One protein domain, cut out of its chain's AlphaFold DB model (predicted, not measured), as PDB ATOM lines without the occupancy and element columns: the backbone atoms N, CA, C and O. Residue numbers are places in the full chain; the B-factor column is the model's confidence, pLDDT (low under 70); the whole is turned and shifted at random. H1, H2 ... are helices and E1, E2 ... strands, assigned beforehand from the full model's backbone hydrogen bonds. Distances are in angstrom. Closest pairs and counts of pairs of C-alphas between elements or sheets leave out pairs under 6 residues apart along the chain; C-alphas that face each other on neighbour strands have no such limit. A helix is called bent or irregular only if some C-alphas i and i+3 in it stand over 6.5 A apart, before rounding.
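Overview. This is residues 2 to 219 of the 219 residues of an uncharacterized protein of Paenibacillus montanisoli (UniProt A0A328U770). Four sheets make a stack, each partly face to face with the next: the pair E3 E6 at one end, then E1 E2 E7 E4 E5, then E8 E11 E15 E14, and E9 E10 E16 E12 E13 at the other end. The stretch before E1 holds H1 and H2, and its residues 13 to 19 stick out as a loop. The 218 printed residues, under half of them in named elements, hold three named helices and sixteen named strands in the order H1, H2, E1 to E8, H3, E9 to E16; each sheet is antiparallel in the order given, and the class is mostly strand. The whole is compact, with a radius of gyration of the C-alphas of 17.5 A and spans of 54 by 50 by 27 A.

Along the chain. Find C-alpha 2 at (-22.463, -28.975, -4.682), where H1, residues 2 to 5, begins; H2 is residues 21 to 27. Go on to E1, residues 59 to 65, 20.4 A long, E2, 68 to 74, 20.2 A, E3, 83 to 87, E4, 99 to 104, E5, 109 to 114, E6, 119 to 123, and E7, 129 to 135, 19.5 A. E8 begins at C-alpha 140, (-20.381, -1.825, 3.406), and ends at 145; H3 is 151 to 154. Then come E9, 157 to 161, E10, 164 to 171, 20.9 A, E11, 174 to 179, E12, 183 to 188, E13, 191 to 193, E14, 195 to 197, E15, 202 to 205, and E16, 210 to 218, 25.3 A, ending at C-alpha 218, (-25.552, 4.867, 8.963).

Arrangement. Look first at the strongly twisted sheet E1 E2 E7 E4 E5, where N 71 of E2 and O 131 of E7 are 3.0 A apart, within hydrogen-bond range. It faces E3 E6, where N 85 and O 121 are 2.8 A apart, with strands at 9 degrees. It also faces E8 E11 E15 E14, with strands at 64 degrees; the closest C-alphas of E7 and E8 are those of Ala 134 and Ala 141, 5.3 A. That sheet faces the strongly twisted E9 E10 E16 E12 E13 with strands at 24 degrees; there N 167 of E10 and O 214 of E16 are 2.8 A apart. H3 stands at the level of the sheet E8 E11 E15 E14. H1 only grazes the first sheet and is close to H2 but not clearly touching, the closest C-alphas, of Ala 4 and Leu 27, being 6.4 A apart. H2 is only just irregular, C-alphas 23 and 26 being 6.8 A apart; 1 of its 3 O i to N i+4 pairs and 2 of its 4 O i to N i+3 pairs are within range, while H1 and H3 are too short for an i+4 pair.

Size, cuts and confidence. The C-alphas farthest apart, of Glu 54 and Gly 190, are 54.6 A apart. The printed part has no cut. The links H1 to H2, H2 to E1 and E3 to E4 are long. The mean pLDDT of the printed part is 95.9, and no printed residue is under 70.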
ATOM      1  N   LEU A   2     -23.241 -28.762  -3.425       87.69
ATOM      2  CA  LEU A   2     -22.463 -28.975  -4.682       87.69
ATOM      3  C   LEU A   2     -23.149 -28.412  -5.935       87.69
ATOM      4  O   LEU A   2     -22.541 -27.716  -6.740       87.69
ATOM      5  N   ARG A   3     -24.457 -28.660  -6.043       89.81
ATOM      6  CA  ARG A   3     -25.303 -28.118  -7.112       89.81
ATOM      7  C   ARG A   3     -25.273 -26.579  -7.171       89.81
ATOM      8  O   ARG A   3     -25.255 -26.037  -8.265       89.81
ATOM      9  N   ALA A   4     -25.194 -25.900  -6.023       91.81
ATOM     10  CA  ALA A   4     -25.118 -24.439  -5.928       91.81
ATOM     11  C   ALA A   4     -23.799 -23.900  -6.503       91.81
ATOM     12  O   ALA A   4     -23.817 -23.113  -7.443       91.81
ATOM     13  N   ILE A   5     -22.660 -24.364  -5.968       94.94
ATOM     14  CA  ILE A   5     -21.333 -23.843  -6.340       94.94
ATOM     15  C   ILE A   5     -20.940 -24.206  -7.778       94.94
ATOM     16  O   ILE A   5     -20.194 -23.474  -8.415       94.94
ATOM     17  N   SER A   6     -21.474 -25.307  -8.322       92.44
ATOM     18  CA  SER A   6     -21.188 -25.717  -9.702       92.44
ATOM     19  C   SER A   6     -21.651 -24.705 -10.760       92.44
ATOM     20  O   SER A   6     -21.095 -24.683 -11.856       92.44
ATOM     21  N   GLY A   7     -22.695 -23.915 -10.471       86.50
ATOM     22  CA  GLY A   7     -23.388 -23.076 -11.461       86.50
ATOM     23  C   GLY A   7     -24.191 -23.863 -12.516       86.50
ATOM     24  O   GLY A   7     -24.827 -23.270 -13.387       86.50
ATOM     25  N   GLY A   8     -24.182 -25.198 -12.448       87.31
ATOM     26  CA  GLY A   8     -24.830 -26.089 -13.405       87.31
ATOM     27  C   GLY A   8     -26.329 -26.320 -13.156       87.31
ATOM     28  O   GLY A   8     -26.924 -25.769 -12.226       87.31
ATOM     29  N   PRO A   9     -26.978 -27.148 -13.994       85.62
ATOM     30  CA  PRO A   9     -28.380 -27.515 -13.822       85.62
ATOM     31  C   PRO A   9     -28.623 -28.329 -12.539       85.62
ATOM     32  O   PRO A   9     -27.824 -29.181 -12.147       85.62
ATOM     33  N   VAL A  10     -29.776 -28.096 -11.909       88.19
ATOM     34  CA  VAL A  10     -30.223 -28.779 -10.687       88.19
ATOM     35  C   VAL A  10     -31.311 -29.782 -11.058       88.19
ATOM     36  O   VAL A  10     -32.409 -29.388 -11.439       88.19
ATOM     37  N   TYR A  11     -31.010 -31.076 -10.927       86.25
ATOM     38  CA  TYR A  11     -31.971 -32.158 -11.149       86.25
ATOM     39  C   TYR A  11     -32.415 -32.778  -9.824       86.25
ATOM     40  O   TYR A  11     -31.597 -33.001  -8.925       86.25
ATOM     41  N   VAL A  12     -33.711 -33.076  -9.727       87.19
ATOM     42  CA  VAL A  12     -34.338 -33.771  -8.598       87.19
ATOM     43  C   VAL A  12     -35.049 -34.997  -9.158       87.19
ATOM     44  O   VAL A  12     -35.878 -34.874 -10.056       87.19
ATOM     45  N   SER A  13     -34.686 -36.175  -8.660       88.94
ATOM     46  CA  SER A  13     -35.216 -37.470  -9.109       88.94
ATOM     47  C   SER A  13     -35.776 -38.292  -7.946       88.94
ATOM     48  O   SER A  13     -35.869 -39.515  -8.036       88.94
ATOM     49  N   ASP A  14     -36.083 -37.627  -6.834       90.75
ATOM     50  CA  ASP A  14     -36.679 -38.258  -5.660       90.75
ATOM     51  C   ASP A  14     -38.104 -38.718  -5.990       90.75
ATOM     52  O   ASP A  14     -38.754 -38.186  -6.899       90.75
ATOM     53  N   ARG A  15     -38.619 -39.705  -5.249       93.38
ATOM     54  CA  ARG A  15     -40.022 -40.099  -5.409       93.38
ATOM     55  C   ARG A  15     -40.931 -38.926  -5.051       93.38
ATOM     56  O   ARG A  15     -40.614 -38.109  -4.186       93.38
ATOM     57  N   VAL A  16     -42.093 -38.865  -5.698       90.00
ATOM     58  CA  VAL A  16     -43.109 -37.849  -5.401       90.00
ATOM     59  C   VAL A  16     -43.473 -37.918  -3.916       90.00
ATOM     60  O   VAL A  16     -43.820 -38.983  -3.413       90.00
ATOM     61  N   GLY A  17     -43.382 -36.783  -3.224       92.81
ATOM     62  CA  GLY A  17     -43.637 -36.685  -1.782       92.81
ATOM     63  C   GLY A  17     -42.448 -37.044  -0.880       92.81
ATOM     64  O   GLY A  17     -42.528 -36.795   0.316       92.81
ATOM     65  N   GLU A  18     -41.342 -37.565  -1.426       94.62
ATOM     66  CA  GLU A  18     -40.122 -37.911  -0.669       94.62
ATOM     67  C   GLU A  18     -38.999 -36.866  -0.822       94.62
ATOM     68  O   GLU A  18     -37.942 -36.992  -0.206       94.62
ATOM     69  N   THR A  19     -39.207 -35.814  -1.621       92.19
ATOM     70  CA  THR A  19     -38.223 -34.738  -1.796       92.19
ATOM     71  C   THR A  19     -37.956 -34.010  -0.481       92.19
ATOM     72  O   THR A  19     -38.860 -33.435   0.129       92.19
ATOM     73  N   ASN A  20     -36.686 -33.938  -0.083       91.56
ATOM     74  CA  ASN A  20     -36.294 -33.127   1.061       91.56
ATOM     75  C   ASN A  20     -36.286 -31.630   0.696       91.56
ATOM     76  O   ASN A  20     -35.334 -31.126   0.095       91.56
ATOM     77  N   ALA A  21     -37.327 -30.905   1.109       91.81
ATOM     78  CA  ALA A  21     -37.458 -29.473   0.850       91.81
ATOM     79  C   ALA A  21     -36.291 -28.649   1.421       91.81
ATOM     80  O   ALA A  21     -35.826 -27.724   0.758       91.81
ATOM     81  N   SER A  22     -35.754 -28.996   2.598       92.25
ATOM     82  CA  SER A  22     -34.667 -28.219   3.219       92.25
ATOM     83  C   SER A  22     -33.363 -28.269   2.418       92.25
ATOM     84  O   SER A  22     -32.550 -27.353   2.507       92.25
ATOM     85  N   ALA A  23     -33.182 -29.290   1.575       89.50
ATOM     86  CA  ALA A  23     -32.045 -29.385   0.664       89.50
ATOM     87  C   ALA A  23     -32.209 -28.522  -0.603       89.50
ATOM     88  O   ALA A  23     -31.213 -28.222  -1.269       89.50
ATOM     89  N   LEU A  24     -33.446 -28.150  -0.954       92.38
ATOM     90  CA  LEU A  24     -33.777 -27.415  -2.177       92.38
ATOM     91  C   LEU A  24     -34.071 -25.938  -1.936       92.38
ATOM     92  O   LEU A  24     -33.668 -25.116  -2.751       92.38
ATOM     93  N   LEU A  25     -34.736 -25.586  -0.836       94.81
ATOM     94  CA  LEU A  25     -35.122 -24.203  -0.541       94.81
ATOM     95  C   LEU A  25     -33.939 -23.211  -0.543       94.81
ATOM     96  O   LEU A  25     -34.118 -22.106  -1.055       94.81
ATOM     97  N   PRO A  26     -32.720 -23.576  -0.092       96.06
ATOM     98  CA  PRO A  26     -31.557 -22.693  -0.215       96.06
ATOM     99  C   PRO A  26     -31.025 -22.520  -1.652       96.06
ATOM    100  O   PRO A  26     -30.168 -21.670  -1.887       96.06
ATOM    101  N   LEU A  27     -31.475 -23.332  -2.617       95.56
ATOM    102  CA  LEU A  27     -31.073 -23.265  -4.033       95.56
ATOM    103  C   LEU A  27     -32.026 -22.429  -4.895       95.56
ATOM    104  O   LEU A  27     -31.655 -22.051  -6.005       95.56
ATOM    105  N   ILE A  28     -33.256 -22.200  -4.438       95.38
ATOM    106  CA  ILE A  28     -34.326 -21.638  -5.267       95.38
ATOM    107  C   ILE A  28     -34.967 -20.421  -4.614       95.38
ATOM    108  O   ILE A  28     -34.983 -20.296  -3.391       95.38
ATOM    109  N   LEU A  29     -35.530 -19.548  -5.437       96.12
ATOM    110  CA  LEU A  29     -36.489 -18.531  -5.025       96.12
ATOM    111  C   LEU A  29     -37.897 -19.146  -4.936       96.12
ATOM    112  O   LEU A  29     -38.168 -20.206  -5.503       96.12
ATOM    113  N   SER A  30     -38.802 -18.477  -4.232       94.31
ATOM    114  CA  SER A  30     -40.211 -18.862  -4.053       94.31
ATOM    115  C   SER A  30     -40.994 -18.945  -5.364       94.31
ATOM    116  O   SER A  30     -41.959 -19.701  -5.446       94.31
ATOM    117  N   ASP A  31     -40.552 -18.239  -6.407       93.69
ATOM    118  CA  ASP A  31     -41.102 -18.331  -7.764       93.69
ATOM    119  C   ASP A  31     -40.529 -19.503  -8.591       93.69
ATOM    120  O   ASP A  31     -40.848 -19.656  -9.769       93.69
ATOM    121  N   GLY A  32     -39.686 -20.342  -7.982       92.12
ATOM    122  CA  GLY A  32     -39.090 -21.522  -8.604       92.12
ATOM    123  C   GLY A  32     -37.823 -21.251  -9.414       92.12
ATOM    124  O   GLY A  32     -37.209 -22.202  -9.907       92.12
ATOM    125  N   ARG A  33     -37.374 -19.994  -9.548       93.75
ATOM    126  CA  ARG A  33     -36.071 -19.706 -10.165       93.75
ATOM    127  C   ARG A  33     -34.945 -20.295  -9.323       93.75
ATOM    128  O   ARG A  33     -34.917 -20.156  -8.107       93.75
ATOM    129  N   VAL A  34     -33.978 -20.918  -9.988       94.56
ATOM    130  CA  VAL A  34     -32.767 -21.439  -9.344       94.56
ATOM    131  C   VAL A  34     -31.739 -20.319  -9.249       94.56
ATOM    132  O   VAL A  34     -31.374 -19.749 -10.278       94.56
ATOM    133  N   LEU A  35     -31.239 -20.045  -8.045       94.38
ATOM    134  CA  LEU A  35     -30.095 -19.161  -7.840       94.38
ATOM    135  C   LEU A  35     -28.825 -19.880  -8.297       94.38
ATOM    136  O   LEU A  35     -28.515 -20.977  -7.824       94.38
ATOM    137  N   ARG A  36     -28.103 -19.277  -9.239       93.19
ATOM    138  CA  ARG A  36     -26.875 -19.832  -9.814       93.19
ATOM    139  C   ARG A  36     -25.765 -18.805  -9.717       93.19
ATOM    140  O   ARG A  36     -26.026 -17.610  -9.775       93.19
ATOM    141  N   ALA A  37     -24.541 -19.299  -9.594       94.25
ATOM    142  CA  ALA A  37     -23.373 -18.478  -9.842       94.25
ATOM    143  C   ALA A  37     -23.297 -18.102 -11.334       94.25
ATOM    144  O   ALA A  37     -23.755 -18.859 -12.193       94.25
ATOM    145  N   ASP A  38     -22.691 -16.956 -11.636       94.56
ATOM    146  CA  ASP A  38     -22.540 -16.442 -13.004       94.56
ATOM    147  C   ASP A  38     -21.394 -17.128 -13.754       94.56
ATOM    148  O   ASP A  38     -21.333 -17.109 -14.988       94.56
ATOM    149  N   LYS A  39     -20.458 -17.723 -13.007       95.25
ATOM    150  CA  LYS A  39     -19.320 -18.480 -13.531       95.25
ATOM    151  C   LYS A  39     -19.461 -19.972 -13.202       95.25
ATOM    152  O   LYS A  39     -20.102 -20.332 -12.211       95.25
ATOM    153  N   PRO A  40     -18.883 -20.870 -14.016       95.31
ATOM    154  CA  PRO A  40     -18.825 -22.281 -13.657       95.31
ATOM    155  C   PRO A  40     -17.997 -22.471 -12.384       95.31
ATOM    156  O   PRO A  40     -17.001 -21.780 -12.179       95.31
ATOM    157  N   GLY A  41     -18.398 -23.429 -11.551       96.62
ATOM    158  CA  GLY A  41     -17.574 -23.875 -10.434       96.62
ATOM    159  C   GLY A  41     -16.339 -24.615 -10.940       96.62
ATOM    160  O   GLY A  41     -16.475 -25.617 -11.644       96.62
ATOM    161  N   VAL A  42     -15.151 -24.146 -10.573       96.19
ATOM    162  CA  VAL A  42     -13.863 -24.762 -10.933       96.19
ATOM    163  C   VAL A  42     -12.996 -24.945  -9.688       96.19
ATOM    164  O   VAL A  42     -13.181 -24.200  -8.727       96.19
ATOM    165  N   PRO A  43     -12.069 -25.918  -9.647       96.94
ATOM    166  CA  PRO A  43     -11.110 -26.007  -8.553       96.94
ATOM    167  C   PRO A  43     -10.333 -24.698  -8.368       96.94
ATOM    168  O   PRO A  43     -10.049 -24.011  -9.351       96.94
ATOM    169  N   THR A  44      -9.993 -24.353  -7.127       96.94
ATOM    170  CA  THR A  44      -9.044 -23.259  -6.876       96.94
ATOM    171  C   THR A  44      -7.656 -23.652  -7.374       96.94
ATOM    172  O   THR A  44      -7.317 -24.837  -7.456       96.94
ATOM    173  N   GLU A  45      -6.847 -22.660  -7.737       92.12
ATOM    174  CA  GLU A  45      -5.541 -22.892  -8.361       92.12
ATOM    175  C   GLU A  45      -4.586 -23.683  -7.454       92.12
ATOM    176  O   GLU A  45      -3.896 -24.592  -7.917       92.12
ATOM    177  N   ASP A  46      -4.608 -23.412  -6.151       93.38
ATOM    178  CA  ASP A  46      -3.722 -24.031  -5.162       93.38
ATOM    179  C   ASP A  46      -3.955 -25.540  -4.960       93.38
ATOM    180  O   ASP A  46      -3.046 -26.249  -4.527       93.38
ATOM    181  N   VAL A  47      -5.137 -26.056  -5.316       93.31
ATOM    182  CA  VAL A  47      -5.460 -27.495  -5.252       93.31
ATOM    183  C   VAL A  47      -5.562 -28.150  -6.631       93.31
ATOM    184  O   VAL A  47      -5.866 -29.337  -6.722       93.31
ATOM    185  N   LEU A  48      -5.292 -27.415  -7.716       92.44
ATOM    186  CA  LEU A  48      -5.489 -27.891  -9.091       92.44
ATOM    187  C   LEU A  48      -4.596 -29.090  -9.453       92.44
ATOM    188  O   LEU A  48      -4.995 -29.945 -10.244       92.44
ATOM    189  N   LEU A  49      -3.387 -29.148  -8.886       94.31
ATOM    190  CA  LEU A  49      -2.371 -30.168  -9.180       94.31
ATOM    191  C   LEU A  49      -2.227 -31.225  -8.075       94.31
ATOM    192  O   LEU A  49      -1.297 -32.030  -8.109       94.31
ATOM    193  N   VAL A  50      -3.131 -31.230  -7.097       94.62
ATOM    194  CA  VAL A  50      -3.136 -32.185  -5.985       94.62
ATOM    195  C   VAL A  50      -4.382 -33.050  -6.094       94.62
ATOM    196  O   VAL A  50      -5.461 -32.541  -6.364       94.62
ATOM    197  N   ASN A  51      -4.254 -34.360  -5.868       95.81
ATOM    198  CA  ASN A  51      -5.404 -35.258  -5.778       95.81
ATOM    199  C   ASN A  51      -5.958 -35.261  -4.337       95.81
ATOM    200  O   ASN A  51      -5.363 -35.917  -3.476       95.81
ATOM    201  N   PRO A  52      -7.097 -34.605  -4.037       96.06
ATOM    202  CA  PRO A  52      -7.592 -34.481  -2.662       96.06
ATOM    203  C   PRO A  52      -8.205 -35.785  -2.122       96.06
ATOM    204  O   PRO A  52      -8.556 -35.873  -0.949       96.06
ATOM    205  N   ALA A  53      -8.359 -36.812  -2.967       95.69
ATOM    206  CA  ALA A  53      -8.763 -38.146  -2.526       95.69
ATOM    207  C   ALA A  53      -7.599 -38.937  -1.899       95.69
ATOM    208  O   ALA A  53      -7.835 -39.805  -1.060       95.69
ATOM    209  N   GLU A  54      -6.361 -38.624  -2.294       95.62
ATOM    210  CA  GLU A  54      -5.129 -39.315  -1.870       95.62
ATOM    211  C   GLU A  54      -4.225 -38.442  -0.989       95.62
ATOM    212  O   GLU A  54      -3.346 -38.953  -0.302       95.62
ATOM    213  N   THR A  55      -4.422 -37.123  -1.020       96.12
ATOM    214  CA  THR A  55      -3.704 -36.157  -0.186       96.12
ATOM    215  C   THR A  55      -4.673 -35.534   0.808       96.12
ATOM    216  O   THR A  55      -5.774 -35.143   0.423       96.12
ATOM    217  N   ALA A  56      -4.266 -35.409   2.072       96.38
ATOM    218  CA  ALA A  56      -5.069 -34.838   3.153       96.38
ATOM    219  C   ALA A  56      -5.209 -33.302   3.036       96.38
ATOM    220  O   ALA A  56      -4.757 -32.552   3.897       96.38
ATOM    221  N   VAL A  57      -5.846 -32.843   1.959       97.00
ATOM    222  CA  VAL A  57      -6.220 -31.448   1.693       97.00
ATOM    223  C   VAL A  57      -7.686 -31.385   1.260       97.00
ATOM    224  O   VAL A  57      -8.183 -32.329   0.638       97.00
ATOM    225  N   PRO A  58      -8.424 -30.311   1.578       97.69
ATOM    226  CA  PRO A  58      -9.792 -30.168   1.103       97.69
ATOM    227  C   PRO A  58      -9.818 -29.912  -0.410       97.69
ATOM    228  O   PRO A  58      -9.033 -29.127  -0.936       97.69
ATOM    229  N   LEU A  59     -10.787 -30.504  -1.112       97.69
ATOM    230  CA  LEU A  59     -11.140 -30.053  -2.457       97.69
ATOM    231  C   LEU A  59     -11.824 -28.688  -2.332       97.69
ATOM    232  O   LEU A  59     -12.905 -28.596  -1.746       97.69
ATOM    233  N   LYS A  60     -11.221 -27.644  -2.898       97.75
ATOM    234  CA  LYS A  60     -11.777 -26.288  -2.943       97.75
ATOM    235  C   LYS A  60     -12.290 -25.974  -4.345       97.75
ATOM    236  O   LYS A  60     -11.569 -26.156  -5.320       97.75
ATOM    237  N   ILE A  61     -13.537 -25.518  -4.438       97.94
ATOM    238  CA  ILE A  61     -14.199 -25.103  -5.679       97.94
ATOM    239  C   ILE A  61     -14.550 -23.623  -5.564       97.94
ATOM    240  O   ILE A  61     -15.241 -23.239  -4.621       97.94
ATOM    241  N   GLN A  62     -14.128 -22.816  -6.532       97.88
ATOM    242  CA  GLN A  62     -14.450 -21.396  -6.633       97.88
ATOM    243  C   GLN A  62     -15.425 -21.099  -7.769       97.88
ATOM    244  O   GLN A  62     -15.502 -21.826  -8.762       97.88
ATOM    245  N   SER A  63     -16.187 -20.024  -7.595       97.69
ATOM    246  CA  SER A  63     -17.030 -19.411  -8.616       97.69
ATOM    247  C   SER A  63     -17.300 -17.946  -8.244       97.69
ATOM    248  O   SER A  63     -16.762 -17.432  -7.263       97.69
ATOM    249  N   ARG A  64     -18.142 -17.251  -9.014       97.06
ATOM    250  CA  ARG A  64     -18.499 -15.847  -8.802       97.06
ATOM    251  C   ARG A  64     -19.943 -15.545  -9.154       97.06
ATOM    252  O   ARG A  64     -20.515 -16.169 -10.048       97.06
ATOM    253  N   THR A  65     -20.499 -14.545  -8.484       96.12
ATOM    254  CA  THR A  65     -21.764 -13.908  -8.860       96.12
ATOM    255  C   THR A  65     -21.663 -12.402  -8.648       96.12
ATOM    256  O   THR A  65     -21.267 -11.952  -7.573       96.12
ATOM    257  N   GLY A  66     -21.940 -11.623  -9.693       94.62
ATOM    258  CA  GLY A  66     -21.597 -10.205  -9.749       94.62
ATOM    259  C   GLY A  66     -20.141  -9.961  -9.331       94.62
ATOM    260  O   GLY A  66     -19.210 -10.610  -9.817       94.62
ATOM    261  N   ASP A  67     -19.972  -9.066  -8.363       95.06
ATOM    262  CA  ASP A  67     -18.669  -8.715  -7.787       95.06
ATOM    263  C   ASP A  67     -18.295  -9.578  -6.570       95.06
ATOM    264  O   ASP A  67     -17.267  -9.354  -5.937       95.06
ATOM    265  N   CYS A  68     -19.123 -10.568  -6.226       98.00
ATOM    266  CA  CYS A  68     -18.887 -11.454  -5.093       98.00
ATOM    267  C   CYS A  68     -18.159 -12.734  -5.518       98.00
ATOM    268  O   CYS A  68     -18.483 -13.370  -6.530       98.00
ATOM    269  N   GLY A  69     -17.205 -13.142  -4.687       98.19
ATOM    270  CA  GLY A  69     -16.535 -14.431  -4.757       98.19
ATOM    271  C   GLY A  69     -17.317 -15.519  -4.036       98.19
ATOM    272  O   GLY A  69     -17.925 -15.273  -2.996       98.19
ATOM    273  N   LEU A  70     -17.281 -16.737  -4.565       98.44
ATOM    274  CA  LEU A  70     -17.841 -17.922  -3.926       98.44
ATOM    275  C   LEU A  70     -16.740 -18.966  -3.797       98.44
ATOM    276  O   LEU A  70     -16.037 -19.237  -4.769       98.44
ATOM    277  N   LEU A  71     -16.635 -19.598  -2.632       98.38
ATOM    278  CA  LEU A  71     -15.742 -20.735  -2.430       98.38
ATOM    279  C   LEU A  71     -16.438 -21.802  -1.598       98.38
ATOM    280  O   LEU A  71     -17.010 -21.512  -0.552       98.38
ATOM    281  N   ALA A  72     -16.385 -23.050  -2.043       98.19
ATOM    282  CA  ALA A  72     -16.842 -24.193  -1.270       98.19
ATOM    283  C   ALA A  72     -15.695 -25.179  -1.056       98.19
ATOM    284  O   ALA A  72     -14.943 -25.465  -1.986       98.19
ATOM    285  N   ALA A  73     -15.592 -25.726   0.152       98.12
ATOM    286  CA  ALA A  73     -14.560 -26.690   0.510       98.12
ATOM    287  C   ALA A  73     -15.178 -28.025   0.936       98.12
ATOM    288  O   ALA A  73     -16.161 -28.068   1.684       98.12
ATOM    289  N   PHE A  74     -14.585 -29.118   0.461       97.69
ATOM    290  CA  PHE A  74     -15.082 -30.475   0.633       97.69
ATOM    291  C   PHE A  74     -13.994 -31.405   1.143       97.69
ATOM    292  O   PHE A  74     -12.876 -31.429   0.633       97.69
ATOM    293  N   HIS A  75     -14.373 -32.252   2.089       97.81
ATOM    294  CA  HIS A  75     -13.565 -33.384   2.505       97.81
ATOM    295  C   HIS A  75     -13.919 -34.601   1.639       97.81
ATOM    296  O   HIS A  75     -15.025 -35.139   1.749       97.81
ATOM    297  N   ILE A  76     -12.989 -35.002   0.764       96.50
ATOM    298  CA  ILE A  76     -13.106 -36.200  -0.089       96.50
ATOM    299  C   ILE A  76     -11.971 -37.213   0.131       96.50
ATOM    300  O   ILE A  76     -11.919 -38.231  -0.557       96.50
ATOM    301  N   HIS A  77     -11.085 -36.950   1.093       97.00
ATOM    302  CA  HIS A  77      -9.978 -37.835   1.430       97.00
ATOM    303  C   HIS A  77     -10.489 -39.134   2.069       97.00
ATOM    304  O   HIS A  77     -11.543 -39.137   2.715       97.00
ATOM    305  N   ALA A  78      -9.765 -40.245   1.908       92.81
ATOM    306  CA  ALA A  78     -10.167 -41.548   2.448       92.81
ATOM    307  C   ALA A  78     -10.294 -41.550   3.986       92.81
ATOM    308  O   ALA A  78     -11.263 -42.096   4.519       92.81
ATOM    309  N   ASP A  79      -9.359 -40.894   4.678       93.00
ATOM    310  CA  ASP A  79      -9.341 -40.817   6.143       93.00
ATOM    311  C   ASP A  79     -10.451 -39.928   6.706       93.00
ATOM    312  O   ASP A  79     -10.818 -38.914   6.124       93.00
ATOM    313  N   ALA A  80     -10.967 -40.271   7.887       91.19
ATOM    314  CA  ALA A  80     -12.052 -39.524   8.529       91.19
ATOM    315  C   ALA A  80     -11.590 -38.284   9.319       91.19
ATOM    316  O   ALA A  80     -12.440 -37.525   9.789       91.19
ATOM    317  N   ALA A  81     -10.278 -38.084   9.495       96.81
ATOM    318  CA  ALA A  81      -9.747 -36.940  10.231       96.81
ATOM    319  C   ALA A  81     -10.176 -35.616   9.566       96.81
ATOM    320  O   ALA A  81     -10.190 -35.546   8.329       96.81
ATOM    321  N   PRO A  82     -10.538 -34.579  10.348       97.81
ATOM    322  CA  PRO A  82     -10.820 -33.260   9.800       97.81
ATOM    323  C   PRO A  82      -9.618 -32.719   9.021       97.81
ATOM    324  O   PRO A  82      -8.472 -32.950   9.406       97.81
ATOM    325  N   LEU A  83      -9.892 -32.019   7.924       98.19
ATOM    326  CA  LEU A  83      -8.861 -31.416   7.083       98.19
ATOM    327  C   LEU A  83      -8.787 -29.923   7.358       98.19
ATOM    328  O   LEU A  83      -9.817 -29.249   7.403       98.19
ATOM    329  N   GLU A  84      -7.568 -29.417   7.481       98.00
ATOM    330  CA  GLU A  84      -7.306 -27.985   7.549       98.00
ATOM    331  C   GLU A  84      -7.285 -27.392   6.140       98.00
ATOM    332  O   GLU A  84      -6.778 -27.994   5.190       98.00
ATOM    333  N   GLY A  85      -7.868 -26.209   6.003       96.81
ATOM    334  CA  GLY A  85      -7.965 -25.472   4.760       96.81
ATOM    335  C   GLY A  85      -7.748 -23.985   4.978       96.81
ATOM    336  O   GLY A  85      -7.891 -23.448   6.077       96.81
ATOM    337  N   GLU A  86      -7.402 -23.316   3.890       97.25
ATOM    338  CA  GLU A  86      -7.198 -21.876   3.858       97.25
ATOM    339  C   GLU A  86      -7.996 -21.288   2.698       97.25
ATOM    340  O   GLU A  86      -8.055 -21.878   1.614       97.25
ATOM    341  N   LEU A  87      -8.621 -20.140   2.941       97.44
ATOM    342  CA  LEU A  87      -9.257 -19.303   1.935       97.44
ATOM    343  C   LEU A  87      -8.401 -18.052   1.778       97.44
ATOM    344  O   LEU A  87      -8.258 -17.270   2.719       97.44
ATOM    345  N   ARG A  88      -7.849 -17.861   0.579       97.12
ATOM    346  CA  ARG A  88      -7.227 -16.603   0.153       97.12
ATOM    347  C   ARG A  88      -8.109 -15.933  -0.887       97.12
ATOM    348  O   ARG A  88      -8.736 -16.618  -1.690       97.12
ATOM    349  N   LEU A  89      -8.115 -14.602  -0.923       96.31
ATOM    350  CA  LEU A  89      -8.806 -13.868  -1.991       96.31
ATOM    351  C   LEU A  89      -8.248 -14.235  -3.374       96.31
ATOM    352  O   LEU A  89      -9.021 -14.434  -4.305       96.31
ATOM    353  N   ALA A  90      -6.931 -14.449  -3.466       94.75
ATOM    354  CA  ALA A  90      -6.253 -14.908  -4.678       94.75
ATOM    355  C   ALA A  90      -6.737 -16.281  -5.194       94.75
ATOM    356  O   ALA A  90      -6.609 -16.558  -6.384       94.75
ATOM    357  N   ASP A  91      -7.341 -17.122  -4.341       94.69
ATOM    358  CA  ASP A  91      -7.902 -18.413  -4.764       94.69
ATOM    359  C   ASP A  91      -9.179 -18.235  -5.615       94.69
ATOM    360  O   ASP A  91      -9.620 -19.172  -6.287       94.69
ATOM    361  N   ILE A  92      -9.797 -17.046  -5.582       96.06
ATOM    362  CA  ILE A  92     -11.032 -16.716  -6.295       96.06
ATOM    363  C   ILE A  92     -10.704 -15.752  -7.438       96.06
ATOM    364  O   ILE A  92     -10.408 -14.574  -7.246       96.06
ATOM    365  N   THR A  93     -10.788 -16.240  -8.674       94.81
ATOM    366  CA  THR A  93     -10.324 -15.480  -9.840       94.81
ATOM    367  C   THR A  93     -11.182 -14.245 -10.142       94.81
ATOM    368  O   THR A  93     -12.374 -14.347 -10.443       94.81
ATOM    369  N   GLY A  94     -10.540 -13.077 -10.201       93.94
ATOM    370  CA  GLY A  94     -11.136 -11.812 -10.643       93.94
ATOM    371  C   GLY A  94     -11.874 -11.038  -9.549       93.94
ATOM    372  O   GLY A  94     -12.781 -10.267  -9.862       93.94
ATOM    373  N   LEU A  95     -11.516 -11.273  -8.289       95.44
ATOM    374  CA  LEU A  95     -11.719 -10.286  -7.232       95.44
ATOM    375  C   LEU A  95     -10.753  -9.111  -7.463       95.44
ATOM    376  O   LEU A  95      -9.610  -9.334  -7.855       95.44
ATOM    377  N   GLU A  96     -11.237  -7.882  -7.291       93.12
ATOM    378  CA  GLU A  96     -10.526  -6.648  -7.678       93.12
ATOM    379  C   GLU A  96     -10.440  -5.614  -6.541       93.12
ATOM    380  O   GLU A  96      -9.678  -4.657  -6.647       93.12
ATOM    381  N   ASP A  97     -11.214  -5.781  -5.463       94.94
ATOM    382  CA  ASP A  97     -11.233  -4.862  -4.322       94.94
ATOM    383  C   ASP A  97     -10.153  -5.241  -3.279       94.94
ATOM    384  O   ASP A  97      -9.732  -6.391  -3.176       94.94
ATOM    385  N   GLU A  98      -9.711  -4.284  -2.457       91.88
ATOM    386  CA  GLU A  98      -8.625  -4.501  -1.476       91.88
ATOM    387  C   GLU A  98      -9.054  -5.330  -0.252       91.88
ATOM    388  O   GLU A  98      -8.236  -5.968   0.415       91.88
ATOM    389  N   ALA A  99     -10.348  -5.301   0.072       96.50
ATOM    390  CA  ALA A  99     -10.902  -5.963   1.242       96.50
ATOM    391  C   ALA A  99     -12.293  -6.526   0.957       96.50
ATOM    392  O   ALA A  99     -13.159  -5.868   0.374       96.50
ATOM    393  N   TYR A 100     -12.529  -7.731   1.465       98.44
ATOM    394  CA  TYR A 100     -13.804  -8.424   1.364       98.44
ATOM    395  C   TYR A 100     -14.298  -8.813   2.751       98.44
ATOM    396  O   TYR A 100     -13.523  -9.205   3.622       98.44
ATOM    397  N   ALA A 101     -15.607  -8.758   2.949       98.50
ATOM    398  CA  ALA A 101     -16.245  -9.494   4.023       98.50
ATOM    399  C   ALA A 101     -16.488 -10.927   3.539       98.50
ATOM    400  O   ALA A 101     -17.072 -11.133   2.475       98.50
ATOM    401  N   VAL A 102     -16.052 -11.919   4.303       98.56
ATOM    402  CA  VAL A 102     -16.196 -13.343   3.994       98.56
ATOM    403  C   VAL A 102     -17.212 -13.946   4.948       98.56
ATOM    404  O   VAL A 102     -16.938 -14.078   6.135       98.56
ATOM    405  N   TYR A 103     -18.377 -14.309   4.422       98.81
ATOM    406  CA  TYR A 103     -19.464 -14.953   5.157       98.81
ATOM    407  C   TYR A 103     -19.406 -16.478   5.010       98.81
ATOM    408  O   TYR A 103     -19.417 -16.964   3.880       98.81
ATOM    409  N   GLU A 104     -19.393 -17.228   6.119       98.38
ATOM    410  CA  GLU A 104     -19.507 -18.694   6.143       98.38
ATOM    411  C   GLU A 104     -20.957 -19.119   6.396       98.38
ATOM    412  O   GLU A 104     -21.544 -18.850   7.448       98.38
ATOM    413  N   HIS A 105     -21.545 -19.808   5.420       98.25
ATOM    414  CA  HIS A 105     -22.979 -20.076   5.374       98.25
ATOM    415  C   HIS A 105     -23.481 -20.967   6.520       98.25
ATOM    416  O   HIS A 105     -24.545 -20.700   7.079       98.25
ATOM    417  N   PHE A 106     -22.753 -22.030   6.880       96.94
ATOM    418  CA  PHE A 106     -23.253 -23.003   7.859       96.94
ATOM    419  C   PHE A 106     -23.040 -22.556   9.304       96.94
ATOM    420  O   PHE A 106     -23.926 -22.737  10.136       96.94
ATOM    421  N   GLY A 107     -21.881 -21.969   9.597       96.38
ATOM    422  CA  GLY A 107     -21.556 -21.378  10.890       96.38
ATOM    423  C   GLY A 107     -22.277 -20.059  11.144       96.38
ATOM    424  O   GLY A 107     -22.408 -19.669  12.298       96.38
ATOM    425  N   ARG A 108     -22.782 -19.404  10.088       97.81
ATOM    426  CA  ARG A 108     -23.377 -18.062  10.139       97.81
ATOM    427  C   ARG A 108     -22.450 -17.068  10.835       97.81
ATOM    428  O   ARG A 108     -22.868 -16.340  11.730       97.81
ATOM    429  N   THR A 109     -21.203 -17.041  10.393       98.38
ATOM    430  CA  THR A 109     -20.192 -16.094  10.859       98.38
ATOM    431  C   THR A 109     -19.636 -15.324   9.672       98.38
ATOM    432  O   THR A 109     -19.747 -15.767   8.524       98.38
ATOM    433  N   ALA A 110     -19.047 -14.162   9.923       98.50
ATOM    434  CA  ALA A 110     -18.296 -13.444   8.912       98.50
ATOM    435  C   ALA A 110     -16.997 -12.870   9.474       98.50
ATOM    436  O   ALA A 110     -16.872 -12.603  10.666       98.50
ATOM    437  N   THR A 111     -16.029 -12.656   8.595       97.88
ATOM    438  CA  THR A 111     -14.779 -11.969   8.923       97.88
ATOM    439  C   THR A 111     -14.374 -11.052   7.786       97.88
ATOM    440  O   THR A 111     -14.689 -11.318   6.628       97.88
ATOM    441  N   THR A 112     -13.629  -9.998   8.091       97.75
ATOM    442  CA  THR A 112     -12.902  -9.255   7.062       97.75
ATOM    443  C   THR A 112     -11.704 -10.076   6.604       97.75
ATOM    444  O   THR A 112     -11.034 -10.705   7.425       97.75
ATOM    445  N   LEU A 113     -11.443 -10.061   5.302       97.62
ATOM    446  CA  LEU A 113     -10.281 -10.668   4.677       97.62
ATOM    447  C   LEU A 113      -9.639  -9.672   3.707       97.62
ATOM    448  O   LEU A 113     -10.336  -9.019   2.928       97.62
ATOM    449  N   THR A 114      -8.316  -9.580   3.766       96.19
ATOM    450  CA  THR A 114      -7.456  -8.816   2.851       96.19
ATOM    451  C   THR A 114      -6.463  -9.778   2.189       96.19
ATOM    452  O   THR A 114      -6.516 -10.988   2.417       96.19
ATOM    453  N   GLU A 115      -5.551  -9.276   1.356       91.06
ATOM    454  CA  GLU A 115      -4.507 -10.113   0.741       91.06
ATOM    455  C   GLU A 115      -3.409 -10.573   1.723       91.06
ATOM    456  O   GLU A 115      -2.618 -11.450   1.379       91.06
ATOM    457  N   GLU A 116      -3.347 -10.008   2.934       89.25
ATOM    458  CA  GLU A 116      -2.231 -10.221   3.866       89.25
ATOM    459  C   GLU A 116      -2.246 -11.608   4.526       89.25
ATOM    460  O   GLU A 116      -1.234 -12.314   4.519       89.25
ATOM    461  N   GLU A 117      -3.385 -12.014   5.092       90.06
ATOM    462  CA  GLU A 117      -3.515 -13.266   5.841       90.06
ATOM    463  C   GLU A 117      -4.670 -14.122   5.313       90.06
ATOM    464  O   GLU A 117      -5.748 -13.597   5.045       90.06
ATOM    465  N   PRO A 118      -4.494 -15.450   5.178       95.94
ATOM    466  CA  PRO A 118      -5.580 -16.340   4.788       95.94
ATOM    467  C   PRO A 118      -6.608 -16.511   5.912       95.94
ATOM    468  O   PRO A 118      -6.262 -16.596   7.092       95.94
ATOM    469  N   HIS A 119      -7.872 -16.723   5.542       96.88
ATOM    470  CA  HIS A 119      -8.871 -17.224   6.479       96.88
ATOM    471  C   HIS A 119      -8.731 -18.744   6.626       96.88
ATOM    472  O   HIS A 119      -8.933 -19.494   5.669       96.88
ATOM    473  N   ARG A 120      -8.381 -19.205   7.828       97.62
ATOM    474  CA  ARG A 120      -8.228 -20.633   8.143       97.62
ATOM    475  C   ARG A 120      -9.551 -21.260   8.552       97.62
ATOM    476  O   ARG A 120     -10.319 -20.662   9.300       97.62
ATOM    477  N   PHE A 121      -9.781 -22.490   8.107       97.75
ATOM    478  CA  PHE A 121     -10.971 -23.257   8.456       97.75
ATOM    479  C   PHE A 121     -10.688 -24.759   8.484       97.75
ATOM    480  O   PHE A 121      -9.815 -25.261   7.785       97.75
ATOM    481  N   THR A 122     -11.530 -25.490   9.210       98.19
ATOM    482  CA  THR A 122     -11.527 -26.957   9.218       98.19
ATOM    483  C   THR A 122     -12.752 -27.499   8.473       98.19
ATOM    484  O   THR A 122     -13.878 -27.005   8.645       98.19
ATOM    485  N   VAL A 123     -12.552 -28.550   7.673       97.94
ATOM    486  CA  VAL A 123     -13.612 -29.285   6.964       97.94
ATOM    487  C   VAL A 123     -13.696 -30.710   7.495       97.94
ATOM    488  O   VAL A 123     -12.771 -31.509   7.343       97.94
ATOM    489  N   GLU A 124     -14.836 -31.051   8.086       97.56
ATOM    490  CA  GLU A 124     -15.140 -32.425   8.478       97.56
ATOM    491  C   GLU A 124     -15.782 -33.197   7.317       97.56
ATOM    492  O   GLU A 124     -16.465 -32.639   6.449       97.56
ATOM    493  N   ARG A 125     -15.627 -34.523   7.324       95.50
ATOM    494  CA  ARG A 125     -16.261 -35.398   6.336       95.50
ATOM    495  C   ARG A 125     -17.785 -35.245   6.356       95.50
ATOM    496  O   ARG A 125     -18.424 -35.364   7.396       95.50
ATOM    497  N   GLY A 126     -18.373 -34.981   5.188       94.62
ATOM    498  CA  GLY A 126     -19.819 -34.767   5.036       94.62
ATOM    499  C   GLY A 126     -20.338 -33.405   5.519       94.62
ATOM    500  O   GLY A 126     -21.522 -33.129   5.337       94.62
ATOM    501  N   LYS A 127     -19.478 -32.539   6.074       96.12
ATOM    502  CA  LYS A 127     -19.816 -31.171   6.489       96.12
ATOM    503  C   LYS A 127     -19.001 -30.171   5.664       96.12
ATOM    504  O   LYS A 127     -17.942 -29.723   6.106       96.12
ATOM    505  N   PRO A 128     -19.438 -29.870   4.435       96.94
ATOM    506  CA  PRO A 128     -18.710 -28.932   3.604       96.94
ATOM    507  C   PRO A 128     -18.763 -27.516   4.188       96.94
ATOM    508  O   PRO A 128     -19.646 -27.195   4.983       96.94
ATOM    509  N   ARG A 129     -17.852 -26.658   3.732       97.88
ATOM    510  CA  ARG A 129     -17.882 -25.214   4.002       97.88
ATOM    511  C   ARG A 129     -18.313 -24.459   2.760       97.88
ATOM    512  O   ARG A 129     -17.996 -24.891   1.651       97.88
ATOM    513  N   MET A 130     -19.010 -23.342   2.944       97.75
ATOM    514  CA  MET A 130     -19.371 -22.449   1.847       97.75
ATOM    515  C   MET A 130     -19.202 -21.001   2.270       97.75
ATOM    516  O   MET A 130     -19.797 -20.558   3.248       97.75
ATOM    517  N   PHE A 131     -18.413 -20.280   1.488       98.56
ATOM    518  CA  PHE A 131     -18.021 -18.911   1.736       98.56
ATOM    519  C   PHE A 131     -18.534 -18.001   0.623       98.56
ATOM    520  O   PHE A 131     -18.450 -18.350  -0.558       98.56
ATOM    521  N   THR A 132     -19.028 -16.828   1.008       98.56
ATOM    522  CA  THR A 132     -19.313 -15.711   0.100       98.56
ATOM    523  C   THR A 132     -18.407 -14.546   0.470       98.56
ATOM    524  O   THR A 132     -18.511 -14.022   1.576       98.56
ATOM    525  N   ALA A 133     -17.525 -14.149  -0.442       98.56
ATOM    526  CA  ALA A 133     -16.683 -12.968  -0.312       98.56
ATOM    527  C   ALA A 133     -17.384 -11.783  -0.992       98.56
ATOM    528  O   ALA A 133     -17.452 -11.729  -2.219       98.56
ATOM    529  N   ALA A 134     -17.918 -10.850  -0.206       98.44
ATOM    530  CA  ALA A 134     -18.551  -9.626  -0.693       98.44
ATOM    531  C   ALA A 134     -17.589  -8.434  -0.535       98.44
ATOM    532  O   ALA A 134     -17.032  -8.263   0.553       98.44
ATOM    533  N   PRO A 135     -17.365  -7.619  -1.579       97.94
ATOM    534  CA  PRO A 135     -16.406  -6.521  -1.511       97.94
ATOM    535  C   PRO A 135     -16.896  -5.416  -0.580       97.94
ATOM    536  O   PRO A 135     -18.083  -5.077  -0.582       97.94
ATOM    537  N   TYR A 136     -15.978  -4.820   0.181       97.44
ATOM    538  CA  TYR A 136     -16.272  -3.592   0.909       97.44
ATOM    539  C   TYR A 136     -16.273  -2.397  -0.042       97.44
ATOM    540  O   TYR A 136     -15.260  -2.063  -0.646       97.44
ATOM    541  N   ARG A 137     -17.403  -1.693  -0.117       93.56
ATOM    542  CA  ARG A 137     -17.534  -0.421  -0.837       93.56
ATOM    543  C   ARG A 137     -18.204   0.587   0.074       93.56
ATOM    544  O   ARG A 137     -19.254   0.296   0.637       93.56
ATOM    545  N   ASN A 138     -17.584   1.752   0.259       93.81
ATOM    546  CA  ASN A 138     -18.020   2.747   1.250       93.81
ATOM    547  C   ASN A 138     -18.229   2.135   2.655       93.81
ATOM    548  O   ASN A 138     -19.187   2.460   3.345       93.81
ATOM    549  N   GLY A 139     -17.360   1.196   3.050       95.44
ATOM    550  CA  GLY A 139     -17.434   0.517   4.346       95.44
ATOM    551  C   GLY A 139     -18.535  -0.543   4.477       95.44
ATOM    552  O   GLY A 139     -18.667  -1.119   5.552       95.44
ATOM    553  N   PHE A 140     -19.284  -0.851   3.414       97.94
ATOM    554  CA  PHE A 140     -20.381  -1.825   3.406       97.94
ATOM    555  C   PHE A 140     -20.095  -2.999   2.465       97.94
ATOM    556  O   PHE A 140     -19.614  -2.795   1.353       97.94
ATOM    557  N   ALA A 141     -20.457  -4.214   2.879       98.44
ATOM    558  CA  ALA A 141     -20.375  -5.421   2.059       98.44
ATOM    559  C   ALA A 141     -21.670  -6.240   2.189       98.44
ATOM    560  O   ALA A 141     -21.985  -6.761   3.259       98.44
ATOM    561  N   GLY A 142     -22.444  -6.348   1.106       98.38
ATOM    562  CA  GLY A 142     -23.726  -7.060   1.094       98.38
ATOM    563  C   GLY A 142     -23.579  -8.534   0.719       98.38
ATOM    564  O   GLY A 142     -23.149  -8.841  -0.390       98.38
ATOM    565  N   PHE A 143     -23.989  -9.453   1.600       98.62
ATOM    566  CA  PHE A 143     -23.975 -10.895   1.316       98.62
ATOM    567  C   PHE A 143     -25.219 -11.371   0.567       98.62
ATOM    568  O   PHE A 143     -25.196 -12.459  -0.004       98.62
ATOM    569  N   GLY A 144     -26.308 -10.600   0.586       98.44
ATOM    570  CA  GLY A 144     -27.599 -10.990   0.015       98.44
ATOM    571  C   GLY A 144     -28.457 -11.813   0.976       98.44
ATOM    572  O   GLY A 144     -28.380 -11.638   2.194       98.44
ATOM    573  N   LEU A 145     -29.318 -12.687   0.440       98.44
ATOM    574  CA  LEU A 145     -30.198 -13.528   1.260       98.44
ATOM    575  C   LEU A 145     -29.414 -14.712   1.835       98.44
ATOM    576  O   LEU A 145     -29.207 -15.711   1.148       98.44
ATOM    577  N   VAL A 146     -28.996 -14.621   3.098       98.44
ATOM    578  CA  VAL A 146     -28.103 -15.607   3.739       98.44
ATOM    579  C   VAL A 146     -28.763 -16.963   4.015       98.44
ATOM    580  O   VAL A 146     -28.082 -17.934   4.323       98.44
ATOM    581  N   ASP A 147     -30.080 -17.067   3.835       96.94
ATOM    582  CA  ASP A 147     -30.798 -18.349   3.845       96.94
ATOM    583  C   ASP A 147     -30.577 -19.163   2.554       96.94
ATOM    584  O   ASP A 147     -30.975 -20.327   2.463       96.94
ATOM    585  N   LYS A 148     -29.964 -18.554   1.532       97.62
ATOM    586  CA  LYS A 148     -29.644 -19.177   0.244       97.62
ATOM    587  C   LYS A 148     -28.161 -19.521   0.178       97.62
ATOM    588  O   LYS A 148     -27.330 -18.826   0.754       97.62
ATOM    589  N   TYR A 149     -27.819 -20.567  -0.573       97.06
ATOM    590  CA  TYR A 149     -26.417 -20.950  -0.765       97.06
ATOM    591  C   TYR A 149     -25.645 -19.887  -1.553       97.06
ATOM    592  O   TYR A 149     -24.605 -19.423  -1.106       97.06
ATOM    593  N   VAL A 150     -26.160 -19.477  -2.716       96.81
ATOM    594  CA  VAL A 150     -25.575 -18.389  -3.518       96.81
ATOM    595  C   VAL A 150     -26.242 -17.076  -3.107       96.81
ATOM    596  O   VAL A 150     -27.009 -16.489  -3.867       96.81
ATOM    597  N   SER A 151     -26.027 -16.664  -1.856       97.56
ATOM    598  CA  SER A 151     -26.772 -15.572  -1.215       97.56
ATOM    599  C   SER A 151     -26.690 -14.255  -1.990       97.56
ATOM    600  O   SER A 151     -27.709 -13.585  -2.167       97.56
ATOM    601  N   ALA A 152     -25.514 -13.926  -2.532       97.56
ATOM    602  CA  ALA A 152     -25.283 -12.687  -3.273       97.56
ATOM    603  C   ALA A 152     -26.057 -12.626  -4.602       97.56
ATOM    604  O   ALA A 152     -26.466 -11.544  -5.019       97.56
ATOM    605  N   ALA A 153     -26.373 -13.773  -5.217       96.94
ATOM    606  CA  ALA A 153     -27.220 -13.821  -6.414       96.94
ATOM    607  C   ALA A 153     -28.684 -13.433  -6.119       96.94
ATOM    608  O   ALA A 153     -29.463 -13.187  -7.038       96.94
ATOM    609  N   ALA A 154     -29.074 -13.368  -4.841       97.12
ATOM    610  CA  ALA A 154     -30.375 -12.871  -4.412       97.12
ATOM    611  C   ALA A 154     -30.395 -11.347  -4.174       97.12
ATOM    612  O   ALA A 154     -31.323 -10.839  -3.550       97.12
ATOM    613  N   VAL A 155     -29.407 -10.603  -4.676       97.38
ATOM    614  CA  VAL A 155     -29.443  -9.137  -4.760       97.38
ATOM    615  C   VAL A 155     -29.742  -8.748  -6.203       97.38
ATOM    616  O   VAL A 155     -28.948  -8.993  -7.102       97.38
ATOM    617  N   THR A 156     -30.908  -8.144  -6.442       96.50
ATOM    618  CA  THR A 156     -31.288  -7.688  -7.793       96.50
ATOM    619  C   THR A 156     -30.578  -6.388  -8.150       96.50
ATOM    620  O   THR A 156     -30.191  -6.172  -9.295       96.50
ATOM    621  N   TRP A 157     -30.430  -5.506  -7.166       96.75
ATOM    622  CA  TRP A 157     -29.749  -4.229  -7.309       96.75
ATOM    623  C   TRP A 157     -29.331  -3.717  -5.933       96.75
ATOM    624  O   TRP A 157     -30.011  -3.985  -4.943       96.75
ATOM    625  N   GLN A 158     -28.246  -2.954  -5.870       96.38
ATOM    626  CA  GLN A 158     -27.859  -2.232  -4.666       96.38
ATOM    627  C   GLN A 158     -27.177  -0.910  -5.014       96.38
ATOM    628  O   GLN A 158     -26.507  -0.797  -6.040       96.38
ATOM    629  N   ASN A 159     -27.318   0.069  -4.129       96.69
ATOM    630  CA  ASN A 159     -26.586   1.326  -4.156       96.69
ATOM    631  C   ASN A 159     -26.163   1.688  -2.738       96.69
ATOM    632  O   ASN A 159     -26.994   1.737  -1.830       96.69
ATOM    633  N   VAL A 160     -24.874   1.956  -2.571       96.44
ATOM    634  CA  VAL A 160     -24.255   2.204  -1.274       96.44
ATOM    635  C   VAL A 160     -23.614   3.582  -1.291       96.44
ATOM    636  O   VAL A 160     -22.740   3.869  -2.106       96.44
ATOM    637  N   GLN A 161     -24.040   4.419  -0.360       94.94
ATOM    638  CA  GLN A 161     -23.499   5.733  -0.042       94.94
ATOM    639  C   GLN A 161     -22.943   5.701   1.393       94.94
ATOM    640  O   GLN A 161     -23.277   4.781   2.141       94.94
ATOM    641  N   PRO A 162     -22.106   6.674   1.794       92.00
ATOM    642  CA  PRO A 162     -21.503   6.685   3.130       92.00
ATOM    643  C   PRO A 162     -22.509   6.613   4.291       92.00
ATOM    644  O   PRO A 162     -22.235   5.973   5.297       92.00
ATOM    645  N   ASP A 163     -23.681   7.233   4.141       95.25
ATOM    646  CA  ASP A 163     -24.726   7.342   5.165       95.25
ATOM    647  C   ASP A 163     -25.917   6.396   4.927       95.25
ATOM    648  O   ASP A 163     -26.824   6.293   5.759       95.25
ATOM    649  N   ARG A 164     -25.951   5.695   3.786       97.19
ATOM    650  CA  ARG A 164     -27.123   4.922   3.363       97.19
ATOM    651  C   ARG A 164     -26.787   3.797   2.395       97.19
ATOM    652  O   ARG A 164     -26.164   4.019   1.362       97.19
ATOM    653  N   ALA A 165     -27.343   2.615   2.638       98.31
ATOM    654  CA  ALA A 165     -27.393   1.527   1.665       98.31
ATOM    655  C   ALA A 165     -28.844   1.220   1.277       98.31
ATOM    656  O   ALA A 165     -29.725   1.130   2.133       98.31
ATOM    657  N   VAL A 166     -29.097   1.053  -0.021       98.44
ATOM    658  CA  VAL A 166     -30.403   0.669  -0.568       98.44
ATOM    659  C   VAL A 166     -30.234  -0.587  -1.406       98.44
ATOM    660  O   VAL A 166     -29.418  -0.607  -2.323       98.44
ATOM    661  N   ILE A 167     -31.012  -1.619  -1.101       98.56
ATOM    662  CA  ILE A 167     -30.903  -2.946  -1.700       98.56
ATOM    663  C   ILE A 167     -32.279  -3.401  -2.171       98.56
ATOM    664  O   ILE A 167     -33.265  -3.292  -1.445       98.56
ATOM    665  N   LEU A 168     -32.343  -3.927  -3.389       98.44
ATOM    666  CA  LEU A 168     -33.529  -4.559  -3.946       98.44
ATOM    667  C   LEU A 168     -33.345  -6.076  -3.945       98.44
ATOM    668  O   LEU A 168     -32.431  -6.606  -4.582       98.44
ATOM    669  N   LEU A 169     -34.246  -6.772  -3.260       98.44
ATOM    670  CA  LEU A 169     -34.271  -8.226  -3.152       98.44
ATOM    671  C   LEU A 169     -35.436  -8.794  -3.974       98.44
ATOM    672  O   LEU A 169     -36.523  -8.206  -3.992       98.44
ATOM    673  N   PRO A 170     -35.260  -9.947  -4.640       97.50
ATOM    674  CA  PRO A 170     -36.331 -10.565  -5.409       97.50
ATOM    675  C   PRO A 170     -37.448 -11.088  -4.498       97.50
ATOM    676  O   PRO A 170     -38.602 -11.129  -4.922       97.50
ATOM    677  N   GLU A 171     -37.120 -11.446  -3.253       97.56
ATOM    678  CA  GLU A 171     -38.048 -11.977  -2.257       97.56
ATOM    679  C   GLU A 171     -37.616 -11.711  -0.810       97.56
ATOM    680  O   GLU A 171     -36.530 -11.191  -0.552       97.56
ATOM    681  N   GLY A 172     -38.499 -12.076   0.123       97.12
ATOM    682  CA  GLY A 172     -38.238 -12.114   1.560       97.12
ATOM    683  C   GLY A 172     -37.244 -13.187   2.002       97.12
ATOM    684  O   GLY A 172     -36.850 -14.069   1.245       97.12
ATOM    685  N   GLY A 173     -36.843 -13.101   3.265       97.25
ATOM    686  CA  GLY A 173     -35.774 -13.902   3.855       97.25
ATOM    687  C   GLY A 173     -34.928 -13.059   4.800       97.25
ATOM    688  O   GLY A 173     -35.351 -11.992   5.246       97.25
ATOM    689  N   THR A 174     -33.731 -13.532   5.099       98.44
ATOM    690  CA  THR A 174     -32.756 -12.862   5.953       98.44
ATOM    691  C   THR A 174     -31.703 -12.203   5.077       98.44
ATOM    692  O   THR A 174     -30.897 -12.892   4.452       98.44
ATOM    693  N   TYR A 175     -31.696 -10.874   5.026       98.75
ATOM    694  CA  TYR A 175     -30.630 -10.127   4.370       98.75
ATOM    695  C   TYR A 175     -29.431 -10.006   5.309       98.75
ATOM    696  O   TYR A 175     -29.589  -9.548   6.440       98.75
ATOM    697  N   GLY A 176     -28.252 -10.424   4.853       98.81
ATOM    698  CA  GLY A 176     -26.999 -10.309   5.597       98.81
ATOM    699  C   GLY A 176     -26.043  -9.311   4.953       98.81
ATOM    700  O   GLY A 176     -25.925  -9.249   3.727       98.81
ATOM    701  N   PHE A 177     -25.334  -8.551   5.782       98.88
ATOM    702  CA  PHE A 177     -24.294  -7.623   5.343       98.88
ATOM    703  C   PHE A 177     -23.261  -7.396   6.447       98.88
ATOM    704  O   PHE A 177     -23.587  -7.446   7.630       98.88
ATOM    705  N   ALA A 178     -22.025  -7.094   6.069       98.56
ATOM    706  CA  ALA A 178     -21.016  -6.565   6.975       98.56
ATOM    707  C   ALA A 178     -20.866  -5.053   6.777       98.56
ATOM    708  O   ALA A 178     -21.095  -4.523   5.688       98.56
ATOM    709  N   SER A 179     -20.476  -4.353   7.841       97.50
ATOM    710  CA  SER A 179     -20.271  -2.907   7.810       97.50
ATOM    711  C   SER A 179     -19.161  -2.486   8.771       97.50
ATOM    712  O   SER A 179     -19.090  -3.002   9.885       97.50
ATOM    713  N   GLN A 180     -18.319  -1.545   8.344       95.31
ATOM    714  CA  GLN A 180     -17.277  -0.914   9.169       95.31
ATOM    715  C   GLN A 180     -17.859   0.140  10.123       95.31
ATOM    716  O   GLN A 180     -17.312   0.374  11.200       95.31
ATOM    717  N   THR A 181     -18.997   0.731   9.752       95.75
ATOM    718  CA  THR A 181     -19.777   1.645  10.594       95.75
ATOM    719  C   THR A 181     -21.017   0.922  11.102       95.75
ATOM    720  O   THR A 181     -21.728   0.276  10.328       95.75
ATOM    721  N   ALA A 182     -21.305   1.023  12.400       96.88
ATOM    722  CA  ALA A 182     -22.508   0.420  12.964       96.88
ATOM    723  C   ALA A 182     -23.771   1.035  12.321       96.88
ATOM    724  O   ALA A 182     -23.891   2.263  12.270       96.88
ATOM    725  N   PRO A 183     -24.714   0.220  11.819       97.81
ATOM    726  CA  PRO A 183     -25.947   0.734  11.245       97.81
ATOM    727  C   PRO A 183     -26.875   1.269  12.344       97.81
ATOM    728  O   PRO A 183     -26.959   0.719  13.441       97.81
ATOM    729  N   VAL A 184     -27.604   2.337  12.035       97.94
ATOM    730  CA  VAL A 184     -28.484   3.048  12.977       97.94
ATOM    731  C   VAL A 184     -29.899   2.497  12.936       97.94
ATOM    732  O   VAL A 184     -30.548   2.318  13.964       97.94
ATOM    733  N   SER A 185     -30.419   2.288  11.729       98.38
ATOM    734  CA  SER A 185     -31.783   1.812  11.522       98.38
ATOM    735  C   SER A 185     -31.930   1.190  10.144       98.38
ATOM    736  O   SER A 185     -31.167   1.501   9.229       98.38
ATOM    737  N   ALA A 186     -32.920   0.313  10.006       98.56
ATOM    738  CA  ALA A 186     -33.277  -0.267   8.728       98.56
ATOM    739  C   ALA A 186     -34.784  -0.219   8.495       98.56
ATOM    740  O   ALA A 186     -35.591  -0.191   9.432       98.56
ATOM    741  N   ARG A 187     -35.157  -0.225   7.219       98.56
ATOM    742  CA  ARG A 187     -36.533  -0.330   6.755       98.56
ATOM    743  C   ARG A 187     -36.644  -1.371   5.655       98.56
ATOM    744  O   ARG A 187     -35.752  -1.495   4.825       98.56
ATOM    745  N   VAL A 188     -37.773  -2.066   5.622       98.44
ATOM    746  CA  VAL A 188     -38.161  -2.958   4.526       98.44
ATOM    747  C   VAL A 188     -39.483  -2.444   3.975       98.44
ATOM    748  O   VAL A 188     -40.468  -2.352   4.705       98.44
ATOM    749  N   ASN A 189     -39.495  -2.031   2.706       97.38
ATOM    750  CA  ASN A 189     -40.633  -1.359   2.067       97.38
ATOM    751  C   ASN A 189     -41.172  -0.169   2.886       97.38
ATOM    752  O   ASN A 189     -42.378   0.036   3.008       97.38
ATOM    753  N   GLY A 190     -40.262   0.607   3.484       97.00
ATOM    754  CA  GLY A 190     -40.587   1.783   4.297       97.00
ATOM    755  C   GLY A 190     -41.009   1.484   5.741       97.00
ATOM    756  O   GLY A 190     -41.091   2.414   6.541       97.00
ATOM    757  N   LEU A 191     -41.224   0.218   6.110       97.62
ATOM    758  CA  LEU A 191     -41.537  -0.183   7.481       97.62
ATOM    759  C   LEU A 191     -40.251  -0.412   8.269       97.62
ATOM    760  O   LEU A 191     -39.365  -1.122   7.803       97.62
ATOM    761  N   GLN A 192     -40.147   0.180   9.459       98.19
ATOM    762  CA  GLN A 192     -38.981   0.007  10.322       98.19
ATOM    763  C   GLN A 192     -38.847  -1.446  10.785       98.19
ATOM    764  O   GLN A 192     -39.827  -2.066  11.199       98.19
ATOM    765  N   VAL A 193     -37.623  -1.967  10.731       98.38
ATOM    766  CA  VAL A 193     -37.278  -3.329  11.148       98.38
ATOM    767  C   VAL A 193     -36.055  -3.321  12.060       98.38
ATOM    768  O   VAL A 193     -35.276  -2.368  12.085       98.38
ATOM    769  N   GLU A 194     -35.904  -4.395  12.829       98.25
ATOM    770  CA  GLU A 194     -34.738  -4.625  13.676       98.25
ATOM    771  C   GLU A 194     -33.516  -4.998  12.823       98.25
ATOM    772  O   GLU A 194     -33.621  -5.798  11.889       98.25
ATOM    773  N   ILE A 195     -32.355  -4.446  13.185       98.69
ATOM    774  CA  ILE A 195     -31.051  -4.923  12.727       98.69
ATOM    775  C   ILE A 195     -30.455  -5.757  13.852       98.69
ATOM    776  O   ILE A 195     -30.336  -5.277  14.979       98.69
ATOM    777  N   ARG A 196     -30.062  -6.989  13.548       98.50
ATOM    778  CA  ARG A 196     -29.430  -7.886  14.513       98.50
ATOM    779  C   ARG A 196     -27.935  -7.908  14.276       98.50
ATOM    780  O   ARG A 196     -27.504  -8.072  13.140       98.50
ATOM    781  N   ALA A 197     -27.162  -7.734  15.341       98.38
ATOM    782  CA  ALA A 197     -25.735  -8.008  15.317       98.38
ATOM    783  C   ALA A 197     -25.522  -9.520  15.455       98.38
ATOM    784  O   ALA A 197     -26.073 -10.150  16.356       98.38
ATOM    785  N   GLU A 198     -24.738 -10.074  14.548       98.25
ATOM    786  CA  GLU A 198     -24.371 -11.483  14.466       98.25
ATOM    787  C   GLU A 198     -22.846 -11.600  14.647       98.25
ATOM    788  O   GLU A 198     -22.145 -10.601  14.835       98.25
ATOM    789  N   GLU A 199     -22.292 -12.809  14.574       97.81
ATOM    790  CA  GLU A 199     -20.844 -13.006  14.674       97.81
ATOM    791  C   GLU A 199     -20.125 -12.471  13.421       97.81
ATOM    792  O   GLU A 199     -20.000 -13.155  12.405       97.81
ATOM    793  N   GLY A 200     -19.683 -11.212  13.488       97.69
ATOM    794  CA  GLY A 200     -18.921 -10.530  12.436       97.69
ATOM    795  C   GLY A 200     -19.754  -9.897  11.316       97.69
ATOM    796  O   GLY A 200     -19.189  -9.382  10.352       97.69
ATOM    797  N   PHE A 201     -21.086  -9.893  11.425       98.69
ATOM    798  CA  PHE A 201     -21.970  -9.229  10.460       98.69
ATOM    799  C   PHE A 201     -23.294  -8.771  11.086       98.69
ATOM    800  O   PHE A 201     -23.505  -8.899  12.288       98.69
ATOM    801  N   TYR A 202     -24.188  -8.224  10.262       98.81
ATOM    802  CA  TYR A 202     -25.539  -7.826  10.637       98.81
ATOM    803  C   TYR A 202     -26.585  -8.538   9.782       98.81
ATOM    804  O   TYR A 202     -26.379  -8.766   8.586       98.81
ATOM    805  N   SER A 203     -27.739  -8.836  10.376       98.75
ATOM    806  CA  SER A 203     -28.868  -9.447   9.680       98.75
ATOM    807  C   SER A 203     -30.162  -8.646   9.842       98.75
ATOM    808  O   SER A 203     -30.409  -8.003  10.865       98.75
ATOM    809  N   ILE A 204     -30.993  -8.664   8.799       98.75
ATOM    810  CA  ILE A 204     -32.323  -8.049   8.770       98.75
ATOM    811  C   ILE A 204     -33.318  -9.091   8.266       98.75
ATOM    812  O   ILE A 204     -33.160  -9.641   7.175       98.75
ATOM    813  N   ALA A 205     -34.376  -9.339   9.036       98.19
ATOM    814  CA  ALA A 205     -35.492 -10.161   8.585       98.19
ATOM    815  C   ALA A 205     -36.393  -9.337   7.650       98.19
ATOM    816  O   ALA A 205     -37.116  -8.445   8.088       98.19
ATOM    817  N   CYS A 206     -36.379  -9.655   6.357       96.75
ATOM    818  CA  CYS A 206     -37.148  -8.951   5.329       96.75
ATOM    819  C   CYS A 206     -38.606  -9.434   5.212       96.75
ATOM    820  O   CYS A 206     -39.352  -8.955   4.364       96.75
ATOM    821  N   GLY A 207     -39.039 -10.363   6.069       90.25
ATOM    822  CA  GLY A 207     -40.404 -10.885   6.072       90.25
ATOM    823  C   GLY A 207     -40.703 -11.773   4.863       90.25
ATOM    824  O   GLY A 207     -39.828 -12.483   4.372       90.25
ATOM    825  N   THR A 208     -41.957 -11.755   4.406       86.06
ATOM    826  CA  THR A 208     -42.424 -12.508   3.229       86.06
ATOM    827  C   THR A 208     -42.904 -11.539   2.151       86.06
ATOM    828  O   THR A 208     -43.393 -10.455   2.464       86.06
ATOM    829  N   GLY A 209     -42.750 -11.912   0.882       90.50
ATOM    830  CA  GLY A 209     -43.128 -11.078  -0.259       90.50
ATOM    831  C   GLY A 209     -42.088 -11.123  -1.375       90.50
ATOM    832  O   GLY A 209     -41.074 -11.808  -1.256       90.50
ATOM    833  N   THR A 210     -42.354 -10.387  -2.451       93.00
ATOM    834  CA  THR A 210     -41.498 -10.279  -3.643       93.00
ATOM    835  C   THR A 210     -41.148  -8.823  -3.922       93.00
ATOM    836  O   THR A 210     -41.980  -7.951  -3.678       93.00
ATOM    837  N   GLY A 211     -39.964  -8.559  -4.477       93.06
ATOM    838  CA  GLY A 211     -39.537  -7.202  -4.841       93.06
ATOM    839  C   GLY A 211     -39.410  -6.282  -3.627       93.06
ATOM    840  O   GLY A 211     -40.074  -5.251  -3.553       93.06
ATOM    841  N   LEU A 212     -38.601  -6.685  -2.648       97.06
ATOM    842  CA  LEU A 212     -38.455  -5.966  -1.385       97.06
ATOM    843  C   LEU A 212     -37.334  -4.934  -1.461       97.06
ATOM    844  O   LEU A 212     -36.216  -5.253  -1.863       97.06
ATOM    845  N   LEU A 213     -37.626  -3.714  -1.018       98.19
ATOM    846  CA  LEU A 213     -36.659  -2.637  -0.870       98.19
ATOM    847  C   LEU A 213     -36.169  -2.584   0.578       98.19
ATOM    848  O   LEU A 213     -36.937  -2.242   1.478       98.19
ATOM    849  N   VAL A 214     -34.896  -2.897   0.792       98.62
ATOM    850  CA  VAL A 214     -34.211  -2.745   2.076       98.62
ATOM    851  C   VAL A 214     -33.441  -1.432   2.063       98.62
ATOM    852  O   VAL A 214     -32.650  -1.172   1.161       98.62
ATOM    853  N   GLU A 215     -33.669  -0.601   3.067       98.56
ATOM    854  CA  GLU A 215     -32.937   0.638   3.304       98.56
ATOM    855  C   GLU A 215     -32.237   0.536   4.655       98.56
ATOM    856  O   GLU A 215     -32.879   0.206   5.649       98.56
ATOM    857  N   ILE A 216     -30.940   0.821   4.694       98.62
ATOM    858  CA  ILE A 216     -30.113   0.808   5.902       98.62
ATOM    859  C   ILE A 216     -29.462   2.182   6.019       98.62
ATOM    860  O   ILE A 216     -28.888   2.670   5.048       98.62
ATOM    861  N   LEU A 217     -29.571   2.800   7.191       98.12
ATOM    862  CA  LEU A 217     -28.999   4.112   7.483       98.12
ATOM    863  C   LEU A 217     -27.810   3.975   8.430       98.12
ATOM    864  O   LEU A 217     -27.865   3.202   9.391       98.12
ATOM    865  N   PHE A 218     -26.775   4.762   8.174       96.75
ATOM    866  CA  PHE A 218     -25.552   4.867   8.963       96.75
ATOM    867  C   PHE A 218     -25.433   6.286   9.546       96.75
ATOM    868  O   PHE A 218     -26.208   7.174   9.182       96.75
ATOM    869  N   GLN A 219     -24.531   6.467  10.513       85.69
ATOM    870  CA  GLN A 219     -24.183   7.782  11.071       85.69
ATOM    871  C   GLN A 219     -23.142   8.499  10.221       85.69
ATOM    872  O   GLN A 219     -22.270   7.797   9.661       85.69
TER     873      GLN A 219